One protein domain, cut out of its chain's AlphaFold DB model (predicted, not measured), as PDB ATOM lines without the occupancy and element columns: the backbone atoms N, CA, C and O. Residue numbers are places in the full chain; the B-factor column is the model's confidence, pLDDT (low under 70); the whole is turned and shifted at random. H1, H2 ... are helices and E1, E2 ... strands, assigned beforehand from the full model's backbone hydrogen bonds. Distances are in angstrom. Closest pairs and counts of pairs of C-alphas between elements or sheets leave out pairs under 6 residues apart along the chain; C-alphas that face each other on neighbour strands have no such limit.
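This is residues 2 to 103 of the 233 residues of an uncharacterized protein of Rhodobacteraceae bacterium KMS-5 (UniProt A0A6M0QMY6). A long antiparallel sheet of four strands, E1 to E4, has one helix over each face: H1 covers edge strand E4 on one face, and the shorter H2 crosses the other face slantwise. Two long stretches with no named element, residues 44 to 56 and 70 to 87, link E4 to H1 and H1 to H2, the second leading from one face to the other. The 102 printed residues hold four named strands and then two named helices, in the order E1 E2 E3 E4 H1 H2; the sheet's order is E1 - E2 - E3 - E4, a meander, each strand the antiparallel neighbour of the one before. The class is mixed, helices and strands, in three layers, with helices on both faces of a sheet. The whole is compact, with a radius of gyration of the C-alphas of 14.3 A, yet elongated in outline, spanning 49 by 27 by 23 A.

E1, residues 4 to 9, and E2, residues 12 to 17, form a hairpin at 161 degrees, with N 6 and O 14 within hydrogen-bond range at 2.9 A. E2 and E3, residues 20 to 31, form the next hairpin, with N 15 and O 22 at 2.8 A. E3 bends by 68 degrees at residue 28. E3 and E4, residues 34 to 43, form the third hairpin, with N 25 and O 39 at 2.9 A. Edge strands E1 and E4 are apart. The sheet is twisted, its C-alphas lying up to 4.2 A off the best plane. H1, residues 57 to 69, is on the sheet at a height of 9.2 A, over E4 and along the strands, at 21 degrees to E4 on the local plane; its closest C-alphas to E4 are those of Pro 57 and Val 42, 5.4 A apart. H2, residues 88 to 96, is on the opposite face at a height of 8.4 A, over E3 and only just over E4, where 3 of its C-alphas fall. It runs slantwise to the strands, at 42 degrees to E3 on the local plane; the closest C-alphas of H2 and E3 are those of Val 95 and Pro 30, 6.5 A apart. H1 and H2 are apart. In both helices every O i to N i+4 pair is within hydrogen-bond range.

E1 begins at C-alpha 4, (-31.379, -37.795, 50.452). E3 is 31.5 A long, E4 26.3 A and H1 18.4 A; H1 begins at C-alpha 57, (-14.941, -43.748, 49.899). H2 ends at C-alpha 96, (-18.340, -43.722, 25.710).

The C-alphas farthest apart are those of Arg 51 and His 103, 49.7 A. The printed part has no cut. The mean pLDDT of the printed part is 77.9, and 21 residues are under 70, among them 28 to 33 and 99 to 103.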
ATOM      1  N   PRO A   2     -30.252 -39.106  58.032       65.94
ATOM      2  CA  PRO A   2     -31.034 -38.839  56.833       65.94
ATOM      3  C   PRO A   2     -30.149 -39.083  55.603       65.94
ATOM      4  O   PRO A   2     -29.038 -38.564  55.533       65.94
ATOM      5  N   CYS A   3     -30.634 -39.900  54.674       69.38
ATOM      6  CA  CYS A   3     -30.106 -39.973  53.318       69.38
ATOM      7  C   CYS A   3     -31.113 -39.289  52.398       69.38
ATOM      8  O   CYS A   3     -32.321 -39.496  52.535       69.38
ATOM      9  N   LYS A   4     -30.608 -38.473  51.481       77.19
ATOM     10  CA  LYS A   4     -31.379 -37.795  50.452       77.19
ATOM     11  C   LYS A   4     -31.133 -38.516  49.132       77.19
ATOM     12  O   LYS A   4     -30.006 -38.560  48.658       77.19
ATOM     13  N   LEU A   5     -32.188 -39.093  48.568       78.62
ATOM     14  CA  LEU A   5     -32.169 -39.678  47.231       78.62
ATOM     15  C   LEU A   5     -32.642 -38.627  46.219       78.62
ATOM     16  O   LEU A   5     -33.732 -38.071  46.376       78.62
ATOM     17  N   SER A   6     -31.849 -38.385  45.182       77.50
ATOM     18  CA  SER A   6     -32.269 -37.708  43.956       77.50
ATOM     19  C   SER A   6     -32.125 -38.642  42.757       77.50
ATOM     20  O   SER A   6     -31.267 -39.520  42.729       77.50
ATOM     21  N   TRP A   7     -32.994 -38.439  41.776       74.62
ATOM     22  CA  TRP A   7     -32.904 -39.052  40.458       74.62
ATOM     23  C   TRP A   7     -32.594 -37.929  39.486       74.62
ATOM     24  O   TRP A   7     -33.331 -36.939  39.461       74.62
ATOM     25  N   ASP A   8     -31.494 -38.068  38.756       65.94
ATOM     26  CA  ASP A   8     -31.054 -37.064  37.787       65.94
ATOM     27  C   ASP A   8     -31.681 -37.369  36.405       65.94
ATOM     28  O   ASP A   8     -32.084 -36.453  35.687       65.94
ATOM     29  N   CYS A   9     -31.891 -38.658  36.108       66.50
ATOM     30  CA  CYS A   9     -32.678 -39.207  34.996       66.50
ATOM     31  C   CYS A   9     -33.218 -40.617  35.359       66.50
ATOM     32  O   CYS A   9     -33.039 -41.071  36.490       66.50
ATOM     33  N   ASP A  10     -33.920 -41.292  34.435       65.88
ATOM     34  CA  ASP A  10     -34.598 -42.592  34.663       65.88
ATOM     35  C   ASP A  10     -33.647 -43.731  35.107       65.88
ATOM     36  O   ASP A  10     -34.082 -44.719  35.706       65.88
ATOM     37  N   ASP A  11     -32.357 -43.598  34.805       72.31
ATOM     38  CA  ASP A  11     -31.298 -44.596  34.944       72.31
ATOM     39  C   ASP A  11     -30.146 -44.175  35.881       72.31
ATOM     40  O   ASP A  11     -29.294 -45.013  36.187       72.31
ATOM     41  N   VAL A  12     -30.143 -42.933  36.392       78.44
ATOM     42  CA  VAL A  12     -29.121 -42.391  37.314       78.44
ATOM     43  C   VAL A  12     -29.743 -41.995  38.658       78.44
ATOM     44  O   VAL A  12     -30.557 -41.071  38.751       78.44
ATOM     45  N   ALA A  13     -29.298 -42.664  39.725       80.19
ATOM     46  CA  ALA A  13     -29.714 -42.427  41.105       80.19
ATOM     47  C   ALA A  13     -28.542 -41.945  41.974       80.19
ATOM     48  O   ALA A  13     -27.518 -42.622  42.109       80.19
ATOM     49  N   THR A  14     -28.735 -40.808  42.640       83.69
ATOM     50  CA  THR A  14     -27.748 -40.163  43.511       83.69
ATOM     51  C   THR A  14     -28.223 -40.195  44.967       83.69
ATOM     52  O   THR A  14     -29.275 -39.664  45.320       83.69
ATOM     53  N   PHE A  15     -27.427 -40.811  45.841       84.44
ATOM     54  CA  PHE A  15     -27.660 -40.904  47.280       84.44
ATOM     55  C   PHE A  15     -26.692 -39.978  48.016       84.44
ATOM     56  O   PHE A  15     -25.505 -40.280  48.147       84.44
ATOM     57  N   ASP A  16     -27.203 -38.868  48.538       84.56
ATOM     58  CA  ASP A  16     -26.466 -37.971  49.417       84.56
ATOM     59  C   ASP A  16     -26.626 -38.406  50.882       84.56
ATOM     60  O   ASP A  16     -27.730 -38.469  51.435       84.56
ATOM     61  N   LEU A  17     -25.498 -38.720  51.517       82.94
ATOM     62  CA  LEU A  17     -25.351 -38.910  52.955       82.94
ATOM     63  C   LEU A  17     -24.425 -37.806  53.503       82.94
ATOM     64  O   LEU A  17     -23.572 -37.309  52.769       82.94
ATOM     65  N   PRO A  18     -24.515 -37.443  54.797       82.00
ATOM     66  CA  PRO A  18     -23.638 -36.439  55.400       82.00
ATOM     67  C   PRO A  18     -22.146 -36.735  55.163       82.00
ATOM     68  O   PRO A  18     -21.595 -37.675  55.740       82.00
ATOM     69  N   GLY A  19     -21.486 -35.924  54.329       82.62
ATOM     70  CA  GLY A  19     -20.079 -36.075  53.949       82.62
ATOM     71  C   GLY A  19     -19.762 -37.159  52.909       82.62
ATOM     72  O   GLY A  19     -18.585 -37.377  52.633       82.62
ATOM     73  N   MET A  20     -20.755 -37.843  52.327       86.94
ATOM     74  CA  MET A  20     -20.529 -38.948  51.386       86.94
ATOM     75  C   MET A  20     -21.678 -39.115  50.384       86.94
ATOM     76  O   MET A  20     -22.818 -39.349  50.773       86.94
ATOM     77  N   ARG A  21     -21.370 -39.046  49.090       86.50
ATOM     78  CA  ARG A  21     -22.297 -39.298  47.982       86.50
ATOM     79  C   ARG A  21     -22.017 -40.666  47.371       86.50
ATOM     80  O   ARG A  21     -20.857 -41.037  47.204       86.50
ATOM     81  N   ILE A  22     -23.072 -41.391  47.011       87.94
ATOM     82  CA  ILE A  22     -23.009 -42.602  46.186       87.94
ATOM     83  C   ILE A  22     -23.851 -42.335  44.940       87.94
ATOM     84  O   ILE A  22     -25.021 -41.990  45.080       87.94
ATOM     85  N   LEU A  23     -23.287 -42.499  43.746       88.31
ATOM     86  CA  LEU A  23     -24.043 -42.459  42.490       88.31
ATOM     87  C   LEU A  23     -24.062 -43.863  41.883       88.31
ATOM     88  O   LEU A  23     -23.034 -44.545  41.834       88.31
ATOM     89  N   LEU A  24     -25.245 -44.288  41.451       85.69
ATOM     90  CA  LEU A  24     -25.482 -45.526  40.722       85.69
ATOM     91  C   LEU A  24     -26.109 -45.176  39.378       85.69
ATOM     92  O   LEU A  24     -27.090 -44.437  39.344       85.69
ATOM     93  N   ALA A  25     -25.575 -45.731  38.297       83.56
ATOM     94  CA  ALA A  25     -26.163 -45.593  36.974       83.56
ATOM     95  C   ALA A  25     -26.115 -46.901  36.184       83.56
ATOM     96  O   ALA A  25     -25.182 -47.693  36.350       83.56
ATOM     97  N   TRP A  26     -27.118 -47.123  35.338       83.25
ATOM     98  CA  TRP A  26     -27.244 -48.322  34.511       83.25
ATOM     99  C   TRP A  26     -27.423 -47.958  33.037       83.25
ATOM    100  O   TRP A  26     -28.499 -47.543  32.622       83.25
ATOM    101  N   SER A  27     -26.376 -48.165  32.242       77.62
ATOM    102  CA  SER A  27     -26.371 -47.844  30.815       77.62
ATOM    103  C   SER A  27     -26.528 -49.118  29.991       77.62
ATOM    104  O   SER A  27     -25.686 -50.018  30.031       77.62
ATOM    105  N   GLU A  28     -27.621 -49.209  29.241       69.88
ATOM    106  CA  GLU A  28     -27.949 -50.376  28.421       69.88
ATOM    107  C   GLU A  28     -27.355 -50.280  27.029       69.88
ATOM    108  O   GLU A  28     -27.359 -49.210  26.429       69.88
ATOM    109  N   HIS A  29     -26.906 -51.417  26.489       64.44
ATOM    110  CA  HIS A  29     -26.334 -51.497  25.142       64.44
ATOM    111  C   HIS A  29     -25.304 -50.378  24.852       64.44
ATOM    112  O   HIS A  29     -25.430 -49.689  23.840       64.44
ATOM    113  N   PRO A  30     -24.264 -50.201  25.695       66.50
ATOM    114  CA  PRO A  30     -23.252 -49.147  25.520       66.50
ATOM    115  C   PRO A  30     -22.476 -49.267  24.194       66.50
ATOM    116  O   PRO A  30     -21.757 -48.354  23.807       66.50
ATOM    117  N   GLY A  31     -22.612 -50.401  23.500       63.59
ATOM    118  CA  GLY A  31     -21.966 -50.739  22.238       63.59
ATOM    119  C   GLY A  31     -21.066 -51.969  22.378       63.59
ATOM    120  O   GLY A  31     -20.928 -52.556  23.458       63.59
ATOM    121  N   GLY A  32     -20.458 -52.388  21.268       66.81
ATOM    122  CA  GLY A  32     -19.646 -53.605  21.224       66.81
ATOM    123  C   GLY A  32     -20.420 -54.853  21.678       66.81
ATOM    124  O   GLY A  32     -21.589 -55.031  21.351       66.81
ATOM    125  N   ASN A  33     -19.756 -55.719  22.450       67.88
ATOM    126  CA  ASN A  33     -20.308 -56.993  22.938       67.88
ATOM    127  C   ASN A  33     -20.849 -56.919  24.384       67.88
ATOM    128  O   ASN A  33     -20.936 -57.944  25.064       67.88
ATOM    129  N   LEU A  34     -21.159 -55.723  24.893       71.69
ATOM    130  CA  LEU A  34     -21.603 -55.512  26.274       71.69
ATOM    131  C   LEU A  34     -23.132 -55.397  26.351       71.69
ATOM    132  O   LEU A  34     -23.732 -54.539  25.710       71.69
ATOM    133  N   ALA A  35     -23.765 -56.232  27.180       69.69
ATOM    134  CA  ALA A  35     -25.217 -56.189  27.400       69.69
ATOM    135  C   ALA A  35     -25.670 -54.943  28.192       69.69
ATOM    136  O   ALA A  35     -26.783 -54.457  28.018       69.69
ATOM    137  N   GLY A  36     -24.797 -54.415  29.053       78.19
ATOM    138  CA  GLY A  36     -25.036 -53.217  29.851       78.19
ATOM    139  C   GLY A  36     -23.866 -52.939  30.790       78.19
ATOM    140  O   GLY A  36     -23.022 -53.811  31.019       78.19
ATOM    141  N   VAL A  37     -23.806 -51.719  31.316       82.62
ATOM    142  CA  VAL A  37     -22.748 -51.231  32.207       82.62
ATOM    143  C   VAL A  37     -23.381 -50.643  33.460       82.62
ATOM    144  O   VAL A  37     -24.219 -49.749  33.390       82.62
ATOM    145  N   LEU A  38     -22.944 -51.141  34.618       84.88
ATOM    146  CA  LEU A  38     -23.259 -50.547  35.910       84.88
ATOM    147  C   LEU A  38     -22.117 -49.621  36.332       84.88
ATOM    148  O   LEU A  38     -21.027 -50.090  36.665       84.88
ATOM    149  N   THR A  39     -22.398 -48.327  36.395       87.25
ATOM    150  CA  THR A  39     -21.483 -47.330  36.949       87.25
ATOM    151  C   THR A  39     -21.791 -47.140  38.433       87.25
ATOM    152  O   THR A  39     -22.924 -46.857  38.819       87.25
ATOM    153  N   VAL A  40     -20.770 -47.305  39.278       88.50
ATOM    154  CA  VAL A  40     -20.843 -47.094  40.732       88.50
ATOM    155  C   VAL A  40     -19.753 -46.105  41.117       88.50
ATOM    156  O   VAL A  40     -18.571 -46.405  40.952       88.50
ATOM    157  N   SER A  41     -20.130 -44.950  41.663       89.75
ATOM    158  CA  SER A  41     -19.178 -43.988  42.222       89.75
ATOM    159  C   SER A  41     -19.468 -43.717  43.697       89.75
ATOM    160  O   SER A  41     -20.607 -43.802  44.163       89.75
ATOM    161  N   VAL A  42     -18.410 -43.420  44.454       90.25
ATOM    162  CA  VAL A  42     -18.490 -42.991  45.853       90.25
ATOM    163  C   VAL A  42     -17.523 -41.831  46.034       90.25
ATOM    164  O   VAL A  42     -16.336 -41.970  45.745       90.25
ATOM    165  N   GLY A  43     -18.019 -40.699  46.522       87.69
ATOM    166  CA  GLY A  43     -17.244 -39.472  46.692       87.69
ATOM    167  C   GLY A  43     -17.754 -38.617  47.855       87.69
ATOM    168  O   GLY A  43     -18.612 -39.066  48.617       87.69
ATOM    169  N   PRO A  44     -17.243 -37.389  48.031       84.25
ATOM    170  CA  PRO A  44     -17.802 -36.442  48.991       84.25
ATOM    171  C   PRO A  44     -19.207 -35.986  48.562       84.25
ATOM    172  O   PRO A  44     -19.482 -35.821  47.376       84.25
ATOM    173  N   SER A  45     -20.098 -35.765  49.531       83.44
ATOM    174  CA  SER A  45     -21.400 -35.116  49.299       83.44
ATOM    175  C   SER A  45     -21.301 -33.602  49.533       83.44
ATOM    176  O   SER A  45     -20.506 -33.186  50.381       83.44
ATOM    177  N   PRO A  46     -22.121 -32.770  48.858       77.62
ATOM    178  CA  PRO A  46     -22.350 -31.383  49.270       77.62
ATOM    179  C   PRO A  46     -23.009 -31.253  50.657       77.62
ATOM    180  O   PRO A  46     -22.917 -30.192  51.272       77.62
ATOM    181  N   GLU A  47     -23.669 -32.300  51.166       78.81
ATOM    182  CA  GLU A  47     -24.237 -32.306  52.517       78.81
ATOM    183  C   GLU A  47     -23.109 -32.334  53.564       78.81
ATOM    184  O   GLU A  47     -22.235 -33.208  53.533       78.81
ATOM    185  N   MET A  48     -23.140 -31.398  54.523       76.75
ATOM    186  CA  MET A  48     -22.111 -31.285  55.566       76.75
ATOM    187  C   MET A  48     -21.876 -32.630  56.281       76.75
ATOM    188  O   MET A  48     -22.846 -33.281  56.682       76.75
ATOM    189  N   PRO A  49     -20.614 -33.044  56.512       74.69
ATOM    190  CA  PRO A  49     -20.325 -34.260  57.258       74.69
ATOM    191  C   PRO A  49     -20.908 -34.171  58.669       74.69
ATOM    192  O   PRO A  49     -20.662 -33.219  59.414       74.69
ATOM    193  N   ALA A  50     -21.671 -35.194  59.058       70.81
ATOM    194  CA  ALA A  50     -22.139 -35.323  60.431       70.81
ATOM    195  C   ALA A  50     -20.931 -35.430  61.377       70.81
ATOM    196  O   ALA A  50     -19.911 -36.020  61.018       70.81
ATOM    197  N   ARG A  51     -21.046 -34.904  62.607       69.56
ATOM    198  CA  ARG A  51     -19.996 -35.049  63.632       69.56
ATOM    199  C   ARG A  51     -19.696 -36.534  63.861       69.56
ATOM    200  O   ARG A  51     -20.486 -37.241  64.480       69.56
ATOM    201  N   GLY A  52     -18.554 -36.992  63.360       69.94
ATOM    202  CA  GLY A  52     -18.164 -38.397  63.358       69.94
ATOM    203  C   GLY A  52     -17.083 -38.683  62.318       69.94
ATOM    204  O   GLY A  52     -16.587 -37.782  61.644       69.94
ATOM    205  N   LYS A  53     -16.706 -39.957  62.195       70.25
ATOM    206  CA  LYS A  53     -15.747 -40.417  61.187       70.25
ATOM    207  C   LYS A  53     -16.464 -40.629  59.853       70.25
ATOM    208  O   LYS A  53     -17.307 -41.518  59.759       70.25
ATOM    209  N   VAL A  54     -16.100 -39.852  58.832       70.44
ATOM    210  CA  VAL A  54     -16.534 -40.100  57.448       70.44
ATOM    211  C   VAL A  54     -15.986 -41.470  57.000       70.44
ATOM    212  O   VAL A  54     -14.814 -41.762  57.272       70.44
ATOM    213  N   PRO A  55     -16.798 -42.350  56.379       73.69
ATOM    214  CA  PRO A  55     -16.308 -43.609  55.820       73.69
ATOM    215  C   PRO A  55     -15.272 -43.362  54.719       73.69
ATOM    216  O   PRO A  55     -15.393 -42.398  53.973       73.69
ATOM    217  N   ASP A  56     -14.285 -44.249  54.577       85.12
ATOM    218  CA  ASP A  56     -13.377 -44.213  53.424       85.12
ATOM    219  C   ASP A  56     -14.164 -44.505  52.124       85.12
ATOM    220  O   ASP A  56     -14.705 -45.616  51.996       85.12
ATOM    221  N   PRO A  57     -14.229 -43.558  51.161       84.75
ATOM    222  CA  PRO A  57     -14.941 -43.748  49.899       84.75
ATOM    223  C   PRO A  57     -14.422 -44.948  49.102       84.75
ATOM    224  O   PRO A  57     -15.218 -45.696  48.531       84.75
ATOM    225  N   GLN A  58     -13.105 -45.194  49.108       87.81
ATOM    226  CA  GLN A  58     -12.508 -46.274  48.324       87.81
ATOM    227  C   GLN A  58     -12.861 -47.646  48.915       87.81
ATOM    228  O   GLN A  58     -13.282 -48.546  48.182       87.81
ATOM    229  N   ALA A  59     -12.762 -47.819  50.238       85.88
ATOM    230  CA  ALA A  59     -13.223 -49.034  50.906       85.88
ATOM    231  C   ALA A  59     -14.736 -49.258  50.764       85.88
ATOM    232  O   ALA A  59     -15.157 -50.415  50.674       85.88
ATOM    233  N   LEU A  60     -15.565 -48.205  50.739       84.88
ATOM    234  CA  LEU A  60     -16.999 -48.372  50.494       84.88
ATOM    235  C   LEU A  60     -17.278 -48.796  49.048       84.88
ATOM    236  O   LEU A  60     -17.994 -49.775  48.851       84.88
ATOM    237  N   CYS A  61     -16.671 -48.143  48.055       87.00
ATOM    238  CA  CYS A  61     -16.840 -48.510  46.648       87.00
ATOM    239  C   CYS A  61     -16.413 -49.970  46.393       87.00
ATOM    240  O   CYS A  61     -17.170 -50.757  45.823       87.00
ATOM    241  N   ARG A  62     -15.270 -50.398  46.955       88.44
ATOM    242  CA  ARG A  62     -14.827 -51.808  46.940       88.44
ATOM    243  C   ARG A  62     -15.844 -52.772  47.557       88.44
ATOM    244  O   ARG A  62     -16.074 -53.841  46.997       88.44
ATOM    245  N   LYS A  63     -16.481 -52.408  48.676       85.00
ATOM    246  CA  LYS A  63     -17.536 -53.223  49.308       85.00
ATOM    247  C   LYS A  63     -18.807 -53.299  48.462       85.00
ATOM    248  O   LYS A  63     -19.391 -54.376  48.376       85.00
ATOM    249  N   LEU A  64     -19.227 -52.193  47.844       82.56
ATOM    250  CA  LEU A  64     -20.390 -52.166  46.952       82.56
ATOM    251  C   LEU A  64     -20.157 -53.076  45.742       82.56
ATOM    252  O   LEU A  64     -20.948 -53.985  45.510       82.56
ATOM    253  N   VAL A  65     -19.026 -52.918  45.048       84.12
ATOM    254  CA  VAL A  65     -18.673 -53.759  43.895       84.12
ATOM    255  C   VAL A  65     -18.561 -55.236  44.282       84.12
ATOM    256  O   VAL A  65     -19.079 -56.083  43.559       84.12
ATOM    257  N   ALA A  66     -17.975 -55.576  45.436       83.31
ATOM    258  CA  ALA A  66     -17.949 -56.963  45.912       83.31
ATOM    259  C   ALA A  66     -19.367 -57.559  46.045       83.31
ATOM    260  O   ALA A  66     -19.627 -58.642  45.525       83.31
ATOM    261  N   ARG A  67     -20.310 -56.817  46.647       78.50
ATOM    262  CA  ARG A  67     -21.714 -57.248  46.799       78.50
ATOM    263  C   ARG A  67     -22.510 -57.278  45.494       78.50
ATOM    264  O   ARG A  67     -23.448 -58.064  45.389       78.50
ATOM    265  N   VAL A  68     -22.147 -56.465  44.503       79.06
ATOM    266  CA  VAL A  68     -22.706 -56.558  43.144       79.06
ATOM    267  C   VAL A  68     -22.236 -57.849  42.467       79.06
ATOM    268  O   VAL A  68     -23.060 -58.595  41.945       79.06
ATOM    269  N   ARG A  69     -20.937 -58.167  42.539       79.19
ATOM    270  CA  ARG A  69     -20.346 -59.370  41.914       79.19
ATOM    271  C   ARG A  69     -20.823 -60.691  42.520       79.19
ATOM    272  O   ARG A  69     -20.830 -61.698  41.828       79.19
ATOM    273  N   GLU A  70     -21.254 -60.692  43.782       75.88
ATOM    274  CA  GLU A  70     -21.933 -61.840  44.411       75.88
ATOM    275  C   GLU A  70     -23.299 -62.167  43.771       75.88
ATOM    276  O   GLU A  70     -23.840 -63.245  44.007       75.88
ATOM    277  N   ARG A  71     -23.887 -61.237  43.002       70.31
ATOM    278  CA  ARG A  71     -25.266 -61.322  42.481       70.31
ATOM    279  C   ARG A  71     -25.376 -61.207  40.964       70.31
ATOM    280  O   ARG A  71     -26.357 -61.676  40.398       70.31
ATOM    281  N   ILE A  72     -24.409 -60.557  40.324       72.06
ATOM    282  CA  ILE A  72     -24.398 -60.261  38.892       72.06
ATOM    283  C   ILE A  72     -23.068 -60.738  38.312       72.06
ATOM    284  O   ILE A  72     -21.998 -60.363  38.795       72.06
ATOM    285  N   THR A  73     -23.135 -61.539  37.249       67.50
ATOM    286  CA  THR A  73     -21.958 -61.997  36.502       67.50
ATOM    287  C   THR A  73     -21.333 -60.823  35.747       67.50
ATOM    288  O   THR A  73     -21.736 -60.498  34.634       67.50
ATOM    289  N   THR A  74     -20.348 -60.167  36.358       66.88
ATOM    290  CA  THR A  74     -19.588 -59.071  35.738       66.88
ATOM    291  C   THR A  74     -18.508 -59.622  34.807       66.88
ATOM    292  O   THR A  74     -17.603 -60.306  35.290       66.88
ATOM    293  N   THR A  75     -18.548 -59.277  33.517       72.62
ATOM    294  CA  THR A  75     -17.480 -59.608  32.552       72.62
ATOM    295  C   THR A  75     -16.154 -58.948  32.929       72.62
ATOM    296  O   THR A  75     -15.115 -59.600  32.956       72.62
ATOM    297  N   GLU A  76     -16.200 -57.661  33.278       79.69
ATOM    298  CA  GLU A  76     -15.043 -56.848  33.645       79.69
ATOM    299  C   GLU A  76     -15.437 -55.840  34.739       79.69
ATOM    300  O   GLU A  76     -16.621 -55.556  34.938       79.69
ATOM    301  N   VAL A  77     -14.453 -55.320  35.478       84.12
ATOM    302  CA  VAL A  77     -14.637 -54.235  36.450       84.12
ATOM    303  C   VAL A  77     -13.523 -53.216  36.260       84.12
ATOM    304  O   VAL A  77     -12.372 -53.473  36.615       84.12
ATOM    305  N   LEU A  78     -13.885 -52.045  35.742       84.81
ATOM    306  CA  LEU A  78     -12.971 -50.929  35.536       84.81
ATOM    307  C   LEU A  78     -12.999 -49.997  36.749       84.81
ATOM    308  O   LEU A  78     -14.059 -49.551  37.185       84.81
ATOM    309  N   TRP A  79     -11.820 -49.689  37.285       87.88
ATOM    310  CA  TRP A  79     -11.650 -48.760  38.399       87.88
ATOM    311  C   TRP A  79     -11.050 -47.456  37.883       87.88
ATOM    312  O   TRP A  79      -9.953 -47.464  37.329       87.88
ATOM    313  N   ARG A  80     -11.740 -46.334  38.102       84.94
ATOM    314  CA  ARG A  80     -11.207 -44.989  37.856       84.94
ATOM    315  C   ARG A  80     -11.368 -44.146  39.118       84.94
ATOM    316  O   ARG A  80     -12.393 -44.235  39.790       84.94
ATOM    317  N   GLN A  81     -10.350 -43.352  39.436       84.69
ATOM    318  CA  GLN A  81     -10.459 -42.245  40.383       84.69
ATOM    319  C   GLN A  81     -10.746 -40.987  39.565       84.69
ATOM    320  O   GLN A  81     -10.134 -40.794  38.515       84.69
ATOM    321  N   ILE A  82     -11.696 -40.175  40.018       82.62
ATOM    322  CA  ILE A  82     -12.114 -38.943  39.351       82.62
ATOM    323  C   ILE A  82     -12.162 -37.858  40.425       82.62
ATOM    324  O   ILE A  82     -12.752 -38.070  41.485       82.62
ATOM    325  N   ASP A  83     -11.523 -36.720  40.162       78.19
ATOM    326  CA  ASP A  83     -11.330 -35.648  41.150       78.19
ATOM    327  C   ASP A  83     -12.415 -34.554  41.084       78.19
ATOM    328  O   ASP A  83     -12.301 -33.503  41.715       78.19
ATOM    329  N   CYS A  84     -13.495 -34.803  40.339       75.38
ATOM    330  CA  CYS A  84     -14.686 -33.959  40.270       75.38
ATOM    331  C   CYS A  84     -15.912 -34.653  40.895       75.38
ATOM    332  O   CYS A  84     -15.911 -35.853  41.178       75.38
ATOM    333  N   ALA A  85     -16.976 -33.884  41.133       77.50
ATOM    334  CA  ALA A  85     -18.251 -34.444  41.563       77.50
ATOM    335  C   ALA A  85     -18.908 -35.197  40.396       77.50
ATOM    336  O   ALA A  85     -19.155 -34.607  39.348       77.50
ATOM    337  N   MET A  86     -19.205 -36.481  40.600       79.31
ATOM    338  CA  MET A  86     -19.910 -37.301  39.616       79.31
ATOM    339  C   MET A  86     -21.364 -36.829  39.450       79.31
ATOM    340  O   MET A  86     -22.065 -36.620  40.447       79.31
ATOM    341  N   ASP A  87     -21.805 -36.731  38.199       81.50
ATOM    342  CA  ASP A  87     -23.186 -36.500  37.767       81.50
ATOM    343  C   ASP A  87     -23.536 -37.435  36.589       81.50
ATOM    344  O   ASP A  87     -22.719 -38.272  36.195       81.50
ATOM    345  N   ALA A  88     -24.750 -37.312  36.042       77.69
ATOM    346  CA  ALA A  88     -25.209 -38.110  34.904       77.69
ATOM    347  C   ALA A  88     -24.354 -37.914  33.635       77.69
ATOM    348  O   ALA A  88     -24.015 -38.894  32.979       77.69
ATOM    349  N   GLY A  89     -23.917 -36.688  33.323       79.81
ATOM    350  CA  GLY A  89     -23.112 -36.422  32.123       79.81
ATOM    351  C   GLY A  89     -21.731 -37.082  32.182       79.81
ATOM    352  O   GLY A  89     -21.219 -37.568  31.174       79.81
ATOM    353  N   TRP A  90     -21.142 -37.187  33.377       83.56
ATOM    354  CA  TRP A  90     -19.933 -37.987  33.575       83.56
ATOM    355  C   TRP A  90     -20.156 -39.493  33.398       83.56
ATOM    356  O   TRP A  90     -19.206 -40.188  33.043       83.56
ATOM    357  N   VAL A  91     -21.366 -40.021  33.629       83.44
ATOM    358  CA  VAL A  91     -21.667 -41.438  33.357       83.44
ATOM    359  C   VAL A  91     -21.577 -41.697  31.859       83.44
ATOM    360  O   VAL A  91     -20.848 -42.605  31.464       83.44
ATOM    361  N   ASP A  92     -22.235 -40.873  31.044       81.56
ATOM    362  CA  ASP A  92     -22.237 -41.013  29.584       81.56
ATOM    363  C   ASP A  92     -20.811 -40.966  29.017       81.56
ATOM    364  O   ASP A  92     -20.408 -41.856  28.268       81.56
ATOM    365  N   LEU A  93     -19.996 -40.003  29.465       82.56
ATOM    366  CA  LEU A  93     -18.586 -39.889  29.072       82.56
ATOM    367  C   LEU A  93     -17.740 -41.098  29.503       82.56
ATOM    368  O   LEU A  93     -16.858 -41.537  28.763       82.56
ATOM    369  N   LEU A  94     -17.978 -41.658  30.697       83.38
ATOM    370  CA  LEU A  94     -17.283 -42.869  31.146       83.38
ATOM    371  C   LEU A  94     -17.679 -44.108  30.346       83.38
ATOM    372  O   LEU A  94     -16.835 -44.993  30.182       83.38
ATOM    373  N   VAL A  95     -18.939 -44.167  29.910       81.44
ATOM    374  CA  VAL A  95     -19.485 -45.232  29.072       81.44
ATOM    375  C   VAL A  95     -18.922 -45.122  27.662       81.44
ATOM    376  O   VAL A  95     -18.379 -46.106  27.181       81.44
ATOM    377  N   GLU A  96     -18.940 -43.946  27.033       81.50
ATOM    378  CA  GLU A  96     -18.340 -43.722  25.710       81.50
ATOM    379  C   GLU A  96     -16.832 -44.044  25.704       81.50
ATOM    380  O   GLU A  96     -16.335 -44.704  24.793       81.50
ATOM    381  N   ALA A  97     -16.115 -43.691  26.777       80.12
ATOM    382  CA  ALA A  97     -14.694 -43.995  26.968       80.12
ATOM    383  C   ALA A  97     -14.391 -45.442  27.435       80.12
ATOM    384  O   ALA A  97     -13.333 -45.695  28.038       80.12
ATOM    385  N   LEU A  98     -15.299 -46.403  27.220       80.69
ATOM    386  CA  LEU A  98     -15.048 -47.819  27.504       80.69
ATOM    387  C   LEU A  98     -14.190 -48.478  26.408       80.69
ATOM    388  O   LEU A  98     -14.452 -48.311  25.212       80.69
ATOM    389  N   PRO A  99     -13.184 -49.287  26.791       68.19
ATOM    390  CA  PRO A  99     -12.337 -49.975  25.828       68.19
ATOM    391  C   PRO A  99     -13.164 -50.939  24.967       68.19
ATOM    392  O   PRO A  99     -13.916 -51.767  25.474       68.19
ATOM    393  N   GLY A 100     -13.002 -50.841  23.646       64.00
ATOM    394  CA  GLY A 100     -13.679 -51.703  22.673       64.00
ATOM    395  C   GLY A 100     -14.939 -51.117  22.025       64.00
ATOM    396  O   GLY A 100     -15.390 -51.677  21.028       64.00
ATOM    397  N   LEU A 101     -15.465 -49.978  22.495       56.56
ATOM    398  CA  LEU A 101     -16.608 -49.319  21.841       56.56
ATOM    399  C   LEU A 101     -16.253 -48.644  20.508       56.56
ATOM    400  O   LEU A 101     -17.075 -48.637  19.587       56.56
ATOM    401  N   GLU A 102     -15.015 -48.157  20.370       53.59
ATOM    402  CA  GLU A 102     -14.543 -47.349  19.230       53.59
ATOM    403  C   GLU A 102     -14.716 -48.011  17.848       53.59
ATOM    404  O   GLU A 102     -14.734 -47.330  16.827       53.59
ATOM    405  N   HIS A 103     -14.903 -49.332  17.788       48.03
ATOM    406  CA  HIS A 103     -15.083 -50.064  16.530       48.03
ATOM    407  C   HIS A 103     -16.510 -49.988  15.954       48.03
ATOM    408  O   HIS A 103     -16.712 -50.366  14.800       48.03
TER     409      HIS A 103